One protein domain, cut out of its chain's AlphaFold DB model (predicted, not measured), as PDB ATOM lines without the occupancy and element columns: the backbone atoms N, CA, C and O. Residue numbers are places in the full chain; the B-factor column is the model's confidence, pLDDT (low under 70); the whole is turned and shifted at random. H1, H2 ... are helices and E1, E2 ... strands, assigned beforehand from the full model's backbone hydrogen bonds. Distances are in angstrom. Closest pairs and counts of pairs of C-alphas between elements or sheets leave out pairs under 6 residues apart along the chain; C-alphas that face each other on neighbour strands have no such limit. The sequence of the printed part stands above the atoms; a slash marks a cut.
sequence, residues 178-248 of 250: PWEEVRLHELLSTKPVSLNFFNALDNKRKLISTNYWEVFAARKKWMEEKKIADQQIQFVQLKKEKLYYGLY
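What this domain is: This is residues 178 to 248 of the 250 residues of an uncharacterized protein of Enterococcus faecium 1,141,733 (UniProt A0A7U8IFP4). A three-stranded antiparallel sheet, E1, E3, E2, has H3 and H1 over one face, two layers, while short H2 grazes it. The 71 printed residues run H1, H2, E1, H3, E2, E3, mixed class; the whole is compact, radius of gyration of the C-alphas 11.6 A, spanning 31 by 25 by 17 A.

Where its parts are: E1 is residues 206 to 209, E2 233 to 239, 19.8 A, and E3 243 to 248, ending at C-alpha (139.391, 170.549, 169.153). H3 is 212 to 225, 19.8 A; H2 195 to 200; H1 178 to 189, 16.4 A, beginning at C-alpha (147.944, 177.235, 188.608).

How they stand to each other: Within hydrogen-bond range are N 207 and O 247, 2.9 A, across E1 and E3, and N 246 and O 236, 2.8 A, across hairpin E2 and E3. E1, H3, E2 form a split strand-helix-strand unit, E3 between its same-way strands, crossover right-handed. H3's residues 212 to 216 alone touch H1's 184 to 188, closest C-alphas Leu 184 and Phe 216, 7.3 A. Every O i to N i+4 pair is within range in H1 and H2, 9 of 10 in H3.

The domain as a whole: The printed part has no cut or long link; no printed residue is under 70 pLDDT.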
ATOM      1  N   PRO A 178     146.909 176.745 189.523       86.00
ATOM      2  CA  PRO A 178     147.944 177.235 188.608       86.00
ATOM      3  C   PRO A 178     147.835 176.663 187.187       86.00
ATOM      4  O   PRO A 178     148.132 177.347 186.211       86.00
ATOM      5  N   TRP A 179     147.384 175.413 187.049       87.19
ATOM      6  CA  TRP A 179     147.196 174.803 185.734       87.19
ATOM      7  C   TRP A 179     145.976 175.380 184.997       87.19
ATOM      8  O   TRP A 179     146.033 175.547 183.778       87.19
ATOM      9  N   GLU A 180     144.889 175.719 185.702       90.06
ATOM     10  CA  GLU A 180     143.716 176.378 185.107       90.06
ATOM     11  C   GLU A 180     144.058 177.787 184.632       90.06
ATOM     12  O   GLU A 180     143.642 178.167 183.537       90.06
ATOM     13  N   GLU A 181     144.855 178.535 185.403       87.06
ATOM     14  CA  GLU A 181     145.351 179.855 184.997       87.06
ATOM     15  C   GLU A 181     146.128 179.772 183.673       87.06
ATOM     16  O   GLU A 181     145.859 180.541 182.746       87.06
ATOM     17  N   VAL A 182     147.031 178.790 183.544       88.06
ATOM     18  CA  VAL A 182     147.807 178.557 182.313       88.06
ATOM     19  C   VAL A 182     146.896 178.198 181.142       88.06
ATOM     20  O   VAL A 182     147.027 178.780 180.065       88.06
ATOM     21  N   ARG A 183     145.941 177.281 181.332       90.50
ATOM     22  CA  ARG A 183     145.009 176.887 180.264       90.50
ATOM     23  C   ARG A 183     144.106 178.035 179.825       90.50
ATOM     24  O   ARG A 183     143.821 178.156 178.635       90.50
ATOM     25  N   LEU A 184     143.660 178.880 180.753       90.69
ATOM     26  CA  LEU A 184     142.886 180.066 180.401       90.69
ATOM     27  C   LEU A 184     143.753 181.050 179.610       90.69
ATOM     28  O   LEU A 184     143.317 181.536 178.570       90.69
ATOM     29  N   HIS A 185     144.996 181.286 180.034       88.69
ATOM     30  CA  HIS A 185     145.926 182.106 179.261       88.69
ATOM     31  C   HIS A 185     146.139 181.548 177.841       88.69
ATOM     32  O   HIS A 185     146.066 182.297 176.872       88.69
ATOM     33  N   GLU A 186     146.345 180.238 177.681       89.69
ATOM     34  CA  GLU A 186     146.466 179.612 176.358       89.69
ATOM     35  C   GLU A 186     145.233 179.854 175.482       89.69
ATOM     36  O   GLU A 186     145.374 180.213 174.318       89.69
ATOM     37  N   LEU A 187     144.021 179.713 176.023       90.62
ATOM     38  CA  LEU A 187     142.783 179.997 175.293       90.62
ATOM     39  C   LEU A 187     142.704 181.464 174.833       90.62
ATOM     40  O   LEU A 187     142.327 181.756 173.693       90.62
ATOM     41  N   LEU A 188     143.063 182.391 175.718       88.31
ATOM     42  CA  LEU A 188     142.986 183.828 175.461       88.31
ATOM     43  C   LEU A 188     144.092 184.332 174.522       88.31
ATOM     44  O   LEU A 188     143.867 185.317 173.816       88.31
ATOM     45  N   SER A 189     145.226 183.629 174.460       85.06
ATOM     46  CA  SER A 189     146.431 184.032 173.719       85.06
ATOM     47  C   SER A 189     146.803 183.096 172.556       85.06
ATOM     48  O   SER A 189     147.826 183.305 171.901       85.06
ATOM     49  N   THR A 190     146.012 182.052 172.278       87.12
ATOM     50  CA  THR A 190     146.279 181.126 171.163       87.12
ATOM     51  C   THR A 190     146.207 181.837 169.812       87.12
ATOM     52  O   THR A 190     145.427 182.770 169.603       87.12
ATOM     53  N   LYS A 191     147.025 181.381 168.860       78.69
ATOM     54  CA  LYS A 191     147.090 181.985 167.528       78.69
ATOM     55  C   LYS A 191     145.812 181.695 166.732       78.69
ATOM     56  O   LYS A 191     145.278 180.583 166.805       78.69
ATOM     57  N   PRO A 192     145.350 182.653 165.911       86.25
ATOM     58  CA  PRO A 192     144.276 182.391 164.970       86.25
ATOM     59  C   PRO A 192     144.655 181.288 163.974       86.25
ATOM     60  O   PRO A 192     145.767 181.284 163.445       86.25
ATOM     61  N   VAL A 193     143.726 180.378 163.683       88.12
ATOM     62  CA  VAL A 193     143.879 179.341 162.647       88.12
ATOM     63  C   VAL A 193     142.947 179.610 161.465       88.12
ATOM     64  O   VAL A 193     142.026 180.423 161.554       88.12
ATOM     65  N   SER A 194     143.179 178.940 160.331       85.25
ATOM     66  CA  SER A 194     142.315 179.103 159.159       85.25
ATOM     67  C   SER A 194     140.944 178.459 159.380       85.25
ATOM     68  O   SER A 194     140.822 177.381 159.970       85.25
ATOM     69  N   LEU A 195     139.894 179.100 158.860       85.00
ATOM     70  CA  LEU A 195     138.537 178.557 158.924       85.00
ATOM     71  C   LEU A 195     138.437 177.210 158.191       85.00
ATOM     72  O   LEU A 195     137.768 176.300 158.668       85.00
ATOM     73  N   ASN A 196     139.153 177.063 157.073       88.25
ATOM     74  CA  ASN A 196     139.187 175.823 156.296       88.25
ATOM     75  C   ASN A 196     139.749 174.658 157.113       88.25
ATOM     76  O   ASN A 196     139.153 173.585 157.111       88.25
ATOM     77  N   PHE A 197     140.838 174.882 157.857       89.81
ATOM     78  CA  PHE A 197     141.394 173.878 158.766       89.81
ATOM     79  C   PHE A 197     140.348 173.426 159.787       89.81
ATOM     80  O   PHE A 197     140.075 172.235 159.916       89.81
ATOM     81  N   PHE A 198     139.713 174.377 160.475       90.12
ATOM     82  CA  PHE A 198     138.746 174.048 161.519       90.12
ATOM     83  C   PHE A 198     137.481 173.382 160.960       90.12
ATOM     84  O   PHE A 198     136.910 172.480 161.578       90.12
ATOM     85  N   ASN A 199     137.048 173.769 159.761       89.62
ATOM     86  CA  ASN A 199     135.911 173.154 159.082       89.62
ATOM     87  C   ASN A 199     136.192 171.711 158.651       89.62
ATOM     88  O   ASN A 199     135.269 170.903 158.713       89.62
ATOM     89  N   ALA A 200     137.438 171.374 158.305       91.56
ATOM     90  CA  ALA A 200     137.833 170.016 157.925       91.56
ATOM     91  C   ALA A 200     137.791 169.007 159.091       91.56
ATOM     92  O   ALA A 200     137.723 167.802 158.859       91.56
ATOM     93  N   LEU A 201     137.835 169.477 160.343       91.19
ATOM     94  CA  LEU A 201     137.756 168.615 161.524       91.19
ATOM     95  C   LEU A 201     136.345 168.017 161.695       91.19
ATOM     96  O   LEU A 201     135.347 168.692 161.439       91.19
ATOM     97  N   ASP A 202     136.253 166.785 162.205       89.94
ATOM     98  CA  ASP A 202     134.972 166.146 162.548       89.94
ATOM     99  C   ASP A 202     134.217 166.975 163.608       89.94
ATOM    100  O   ASP A 202     134.782 167.370 164.633       89.94
ATOM    101  N   ASN A 203     132.920 167.208 163.382       88.94
ATOM    102  CA  ASN A 203     132.022 167.908 164.302       88.94
ATOM    103  C   ASN A 203     132.003 167.290 165.711       88.94
ATOM    104  O   ASN A 203     131.814 168.008 166.688       88.94
ATOM    105  N   LYS A 204     132.250 165.983 165.857       87.75
ATOM    106  CA  LYS A 204     132.324 165.326 167.177       87.75
ATOM    107  C   LYS A 204     133.569 165.710 167.984       87.75
ATOM    108  O   LYS A 204     133.590 165.518 169.207       87.75
ATOM    109  N   ARG A 205     134.593 166.232 167.304       89.50
ATOM    110  CA  ARG A 205     135.934 166.518 167.832       89.50
ATOM    111  C   ARG A 205     136.235 168.006 167.940       89.50
ATOM    112  O   ARG A 205     137.357 168.345 168.298       89.50
ATOM    113  N   LYS A 206     135.279 168.888 167.635       93.31
ATOM    114  CA  LYS A 206     135.467 170.343 167.668       93.31
ATOM    115  C   LYS A 206     134.278 171.060 168.303       93.31
ATOM    116  O   LYS A 206     133.151 170.581 168.237       93.31
ATOM    117  N   LEU A 207     134.536 172.218 168.897       93.12
ATOM    118  CA  LEU A 207     133.520 173.158 169.366       93.12
ATOM    119  C   LEU A 207     134.029 174.582 169.159       93.12
ATOM    120  O   LEU A 207     135.222 174.841 169.300       93.12
ATOM    121  N   ILE A 208     133.126 175.497 168.823       91.56
ATOM    122  CA  ILE A 208     133.413 176.916 168.632       91.56
ATOM    123  C   ILE A 208     132.347 177.742 169.346       91.56
ATOM    124  O   ILE A 208     131.172 177.384 169.323       91.56
ATOM    125  N   SER A 209     132.754 178.845 169.965       89.94
ATOM    126  CA  SER A 209     131.861 179.816 170.582       89.94
ATOM    127  C   SER A 209     132.448 181.224 170.504       89.94
ATOM    128  O   SER A 209     133.648 181.428 170.340       89.94
ATOM    129  N   THR A 210     131.590 182.229 170.619       86.06
ATOM    130  CA  THR A 210     132.000 183.624 170.823       86.06
ATOM    131  C   THR A 210     132.342 183.921 172.279       86.06
ATOM    132  O   THR A 210     132.907 184.969 172.573       86.06
ATOM    133  N   ASN A 211     131.998 183.008 173.184       86.25
ATOM    134  CA  ASN A 211     132.250 183.107 174.606       86.25
ATOM    135  C   ASN A 211     133.358 182.123 174.995       86.25
ATOM    136  O   ASN A 211     133.181 180.907 174.922       86.25
ATOM    137  N   TYR A 212     134.515 182.636 175.416       87.75
ATOM    138  CA  TYR A 212     135.627 181.774 175.814       87.75
ATOM    139  C   TYR A 212     135.274 180.905 177.033       87.75
ATOM    140  O   TYR A 212     135.820 179.814 177.160       87.75
ATOM    141  N   TRP A 213     134.320 181.312 177.880       90.31
ATOM    142  CA  TRP A 213     133.861 180.491 179.002       90.31
ATOM    143  C   TRP A 213     133.182 179.200 178.559       90.31
ATOM    144  O   TRP A 213     133.412 178.155 179.159       90.31
ATOM    145  N   GLU A 214     132.418 179.235 177.467       90.44
ATOM    146  CA  GLU A 214     131.808 178.033 176.886       90.44
ATOM    147  C   GLU A 214     132.869 177.055 176.394       90.44
ATOM    148  O   GLU A 214     132.784 175.851 176.633       90.44
ATOM    149  N   VAL A 215     133.906 177.582 175.740       92.25
ATOM    150  CA  VAL A 215     135.049 176.794 175.265       92.25
ATOM    151  C   VAL A 215     135.812 176.198 176.448       92.25
ATOM    152  O   VAL A 215     136.170 175.017 176.434       92.25
ATOM    153  N   PHE A 216     136.022 176.983 177.503       91.94
ATOM    154  CA  PHE A 216     136.724 176.541 178.700       91.94
ATOM    155  C   PHE A 216     135.930 175.484 179.488       91.94
ATOM    156  O   PHE A 216     136.496 174.474 179.911       91.94
ATOM    157  N   ALA A 217     134.611 175.645 179.614       91.56
ATOM    158  CA  ALA A 217     133.721 174.661 180.231       91.56
ATOM    159  C   ALA A 217     133.626 173.370 179.402       91.56
ATOM    160  O   ALA A 217     133.700 172.266 179.947       91.56
ATOM    161  N   ALA A 218     133.543 173.486 178.074       93.00
ATOM    162  CA  ALA A 218     133.515 172.340 177.171       93.00
ATOM    163  C   ALA A 218     134.782 171.480 177.273       93.00
ATOM    164  O   ALA A 218     134.682 170.254 177.211       93.00
ATOM    165  N   ARG A 219     135.957 172.089 177.495       93.00
ATOM    166  CA  ARG A 219     137.196 171.347 177.781       93.00
ATOM    167  C   ARG A 219     137.024 170.429 178.991       93.00
ATOM    168  O   ARG A 219     137.319 169.241 178.887       93.00
ATOM    169  N   LYS A 220     136.532 170.960 180.117       91.31
ATOM    170  CA  LYS A 220     136.309 170.169 181.340       91.31
ATOM    171  C   LYS A 220     135.334 169.019 181.074       91.31
ATOM    172  O   LYS A 220     135.650 167.867 181.356       91.31
ATOM    173  N   LYS A 221     134.217 169.314 180.401       92.06
ATOM    174  CA  LYS A 221     133.217 168.315 180.002       92.06
ATOM    175  C   LYS A 221     133.806 167.198 179.134       92.06
ATOM    176  O   LYS A 221     133.492 166.029 179.322       92.06
ATOM    177  N   TRP A 222     134.680 167.524 178.180       94.00
ATOM    178  CA  TRP A 222     135.331 166.518 177.334       94.00
ATOM    179  C   TRP A 222     136.306 165.632 178.107       94.00
ATOM    180  O   TRP A 222     136.404 164.440 177.813       94.00
ATOM    181  N   MET A 223     137.002 166.181 179.100       93.12
ATOM    182  CA  MET A 223     137.861 165.383 179.972       93.12
ATOM    183  C   MET A 223     137.041 164.420 180.839       93.12
ATOM    184  O   MET A 223     137.392 163.250 180.945       93.12
ATOM    185  N   GLU A 224     135.937 164.890 181.420       92.50
ATOM    186  CA  GLU A 224     135.116 164.108 182.353       92.50
ATOM    187  C   GLU A 224     134.244 163.067 181.637       92.50
ATOM    188  O   GLU A 224     134.258 161.889 181.987       92.50
ATOM    189  N   GLU A 225     133.513 163.479 180.600       92.44
ATOM    190  CA  GLU A 225     132.522 162.626 179.937       92.44
ATOM    191  C   GLU A 225     133.124 161.806 178.796       92.44
ATOM    192  O   GLU A 225     132.824 160.623 178.642       92.44
ATOM    193  N   LYS A 226     133.985 162.427 177.978       88.75
ATOM    194  CA  LYS A 226     134.593 161.769 176.809       88.75
ATOM    195  C   LYS A 226     135.944 161.125 177.123       88.75
ATOM    196  O   LYS A 226     136.495 160.459 176.249       88.75
ATOM    197  N   LYS A 227     136.471 161.311 178.341       91.00
ATOM    198  CA  LYS A 227     137.774 160.788 178.792       91.00
ATOM    199  C   LYS A 227     138.936 161.184 177.871       91.00
ATOM    200  O   LYS A 227     139.896 160.433 177.720       91.00
ATOM    201  N   ILE A 228     138.841 162.355 177.235       91.62
ATOM    202  CA  ILE A 228     139.904 162.884 176.372       91.62
ATOM    203  C   ILE A 228     140.998 163.457 177.270       91.62
ATOM    204  O   ILE A 228     140.716 164.274 178.150       91.62
ATOM    205  N   ALA A 229     142.248 163.049 177.051       92.06
ATOM    206  CA  ALA A 229     143.363 163.582 177.820       92.06
ATOM    207  C   ALA A 229     143.542 165.074 177.514       92.06
ATOM    208  O   ALA A 229     143.485 165.489 176.359       92.06
ATOM    209  N   ASP A 230     143.829 165.883 178.534       89.56
ATOM    210  CA  ASP A 230     143.958 167.337 178.376       89.56
ATOM    211  C   ASP A 230     144.972 167.741 177.291       89.56
ATOM    212  O   ASP A 230     144.748 168.659 176.513       89.56
ATOM    213  N   GLN A 231     146.070 166.993 177.176       89.50
ATOM    214  CA  GLN A 231     147.111 167.217 176.166       89.50
ATOM    215  C   GLN A 231     146.610 167.038 174.723       89.50
ATOM    216  O   GLN A 231     147.187 167.597 173.791       89.50
ATOM    217  N   GLN A 232     145.540 166.264 174.529       91.75
ATOM    218  CA  GLN A 232     144.904 166.062 173.229       91.75
ATOM    219  C   GLN A 232     143.926 167.189 172.887       91.75
ATOM    220  O   GLN A 232     143.538 167.310 171.727       91.75
ATOM    221  N   ILE A 233     143.540 168.024 173.856       93.50
ATOM    222  CA  ILE A 233     142.659 169.173 173.647       93.50
ATOM    223  C   ILE A 233     143.512 170.383 173.266       93.50
ATOM    224  O   ILE A 233     144.556 170.652 173.852       93.50
ATOM    225  N   GLN A 234     143.082 171.107 172.241       92.81
ATOM    226  CA  GLN A 234     143.785 172.267 171.711       92.81
ATOM    227  C   GLN A 234     142.826 173.438 171.584       92.81
ATOM    228  O   GLN A 234     141.752 173.289 171.000       92.81
ATOM    229  N   PHE A 235     143.232 174.603 172.085       93.69
ATOM    230  CA  PHE A 235     142.500 175.849 171.897       93.69
ATOM    231  C   PHE A 235     142.920 176.552 170.612       93.69
ATOM    232  O   PHE A 235     144.101 176.600 170.263       93.69
ATOM    233  N   VAL A 236     141.950 177.151 169.931       92.12
ATOM    234  CA  VAL A 236     142.167 177.946 168.722       92.12
ATOM    235  C   VAL A 236     141.358 179.230 168.771       92.12
ATOM    236  O   VAL A 236     140.292 179.288 169.380       92.12
ATOM    237  N   GLN A 237     141.847 180.247 168.074       91.94
ATOM    238  CA  GLN A 237     141.065 181.429 167.744       91.94
ATOM    239  C   GLN A 237     140.715 181.402 166.261       91.94
ATOM    240  O   GLN A 237     141.476 180.917 165.424       91.94
ATOM    241  N   LEU A 238     139.539 181.908 165.924       88.75
ATOM    242  CA  LEU A 238     139.048 181.972 164.555       88.75
ATOM    243  C   LEU A 238     138.547 183.388 164.311       88.75
ATOM    244  O   LEU A 238     137.627 183.861 164.979       88.75
ATOM    245  N   LYS A 239     139.163 184.081 163.353       81.44
ATOM    246  CA  LYS A 239     138.723 185.411 162.934       81.44
ATOM    247  C   LYS A 239     137.819 185.263 161.712       81.44
ATOM    248  O   LYS A 239     138.296 184.917 160.636       81.44
ATOM    249  N   LYS A 240     136.518 185.494 161.905       76.81
ATOM    250  CA  LYS A 240     135.521 185.606 160.827       76.81
ATOM    251  C   LYS A 240     135.009 187.053 160.802       76.81
ATOM    252  O   LYS A 240     135.815 187.972 160.727       76.81
ATOM    253  N   GLU A 241     133.702 187.261 160.945       78.44
ATOM    254  CA  GLU A 241     133.070 188.581 161.131       78.44
ATOM    255  C   GLU A 241     133.382 189.183 162.513       78.44
ATOM    256  O   GLU A 241     133.422 190.395 162.686       78.44
ATOM    257  N   LYS A 242     133.639 188.315 163.496       82.31
ATOM    258  CA  LYS A 242     134.100 188.636 164.851       82.31
ATOM    259  C   LYS A 242     135.111 187.585 165.315       82.31
ATOM    260  O   LYS A 242     135.375 186.618 164.591       82.31
ATOM    261  N   LEU A 243     135.696 187.790 166.494       83.06
ATOM    262  CA  LEU A 243     136.580 186.812 167.123       83.06
ATOM    263  C   LEU A 243     135.751 185.663 167.711       83.06
ATOM    264  O   LEU A 243     134.805 185.894 168.462       83.06
ATOM    265  N   TYR A 244     136.126 184.438 167.364       87.94
ATOM    266  CA  TYR A 244     135.604 183.213 167.950       87.94
ATOM    267  C   TYR A 244     136.731 182.462 168.650       87.94
ATOM    268  O   TYR A 244     137.884 182.487 168.213       87.94
ATOM    269  N   TYR A 245     136.361 181.743 169.696       90.25
ATOM    270  CA  TYR A 245     137.204 180.820 170.430       90.25
ATOM    271  C   TYR A 245     136.749 179.401 170.107       90.25
ATOM    272  O   TYR A 245     135.554 179.136 169.986       90.25
ATOM    273  N   GLY A 246     137.680 178.472 169.963       90.62
ATOM    274  CA  GLY A 246     137.356 177.081 169.697       90.62
ATOM    275  C   GLY A 246     138.242 176.125 170.467       90.62
ATOM    276  O   GLY A 246     139.338 176.477 170.902       90.62
ATOM    277  N   LEU A 247     137.759 174.895 170.602       93.31
ATOM    278  CA  LEU A 247     138.561 173.756 171.008       93.31
ATOM    279  C   LEU A 247     138.417 172.617 170.003       93.31
ATOM    280  O   LEU A 247     137.358 172.441 169.394       93.31
ATOM    281  N   TYR A 248     139.468 171.821 169.854       93.31
ATOM    282  CA  TYR A 248     139.391 170.549 169.153       93.31
ATOM    283  C   TYR A 248     140.249 169.476 169.826       93.31
ATOM    284  O   TYR A 248     141.179 169.790 170.566       93.31
TER     285      TYR A 248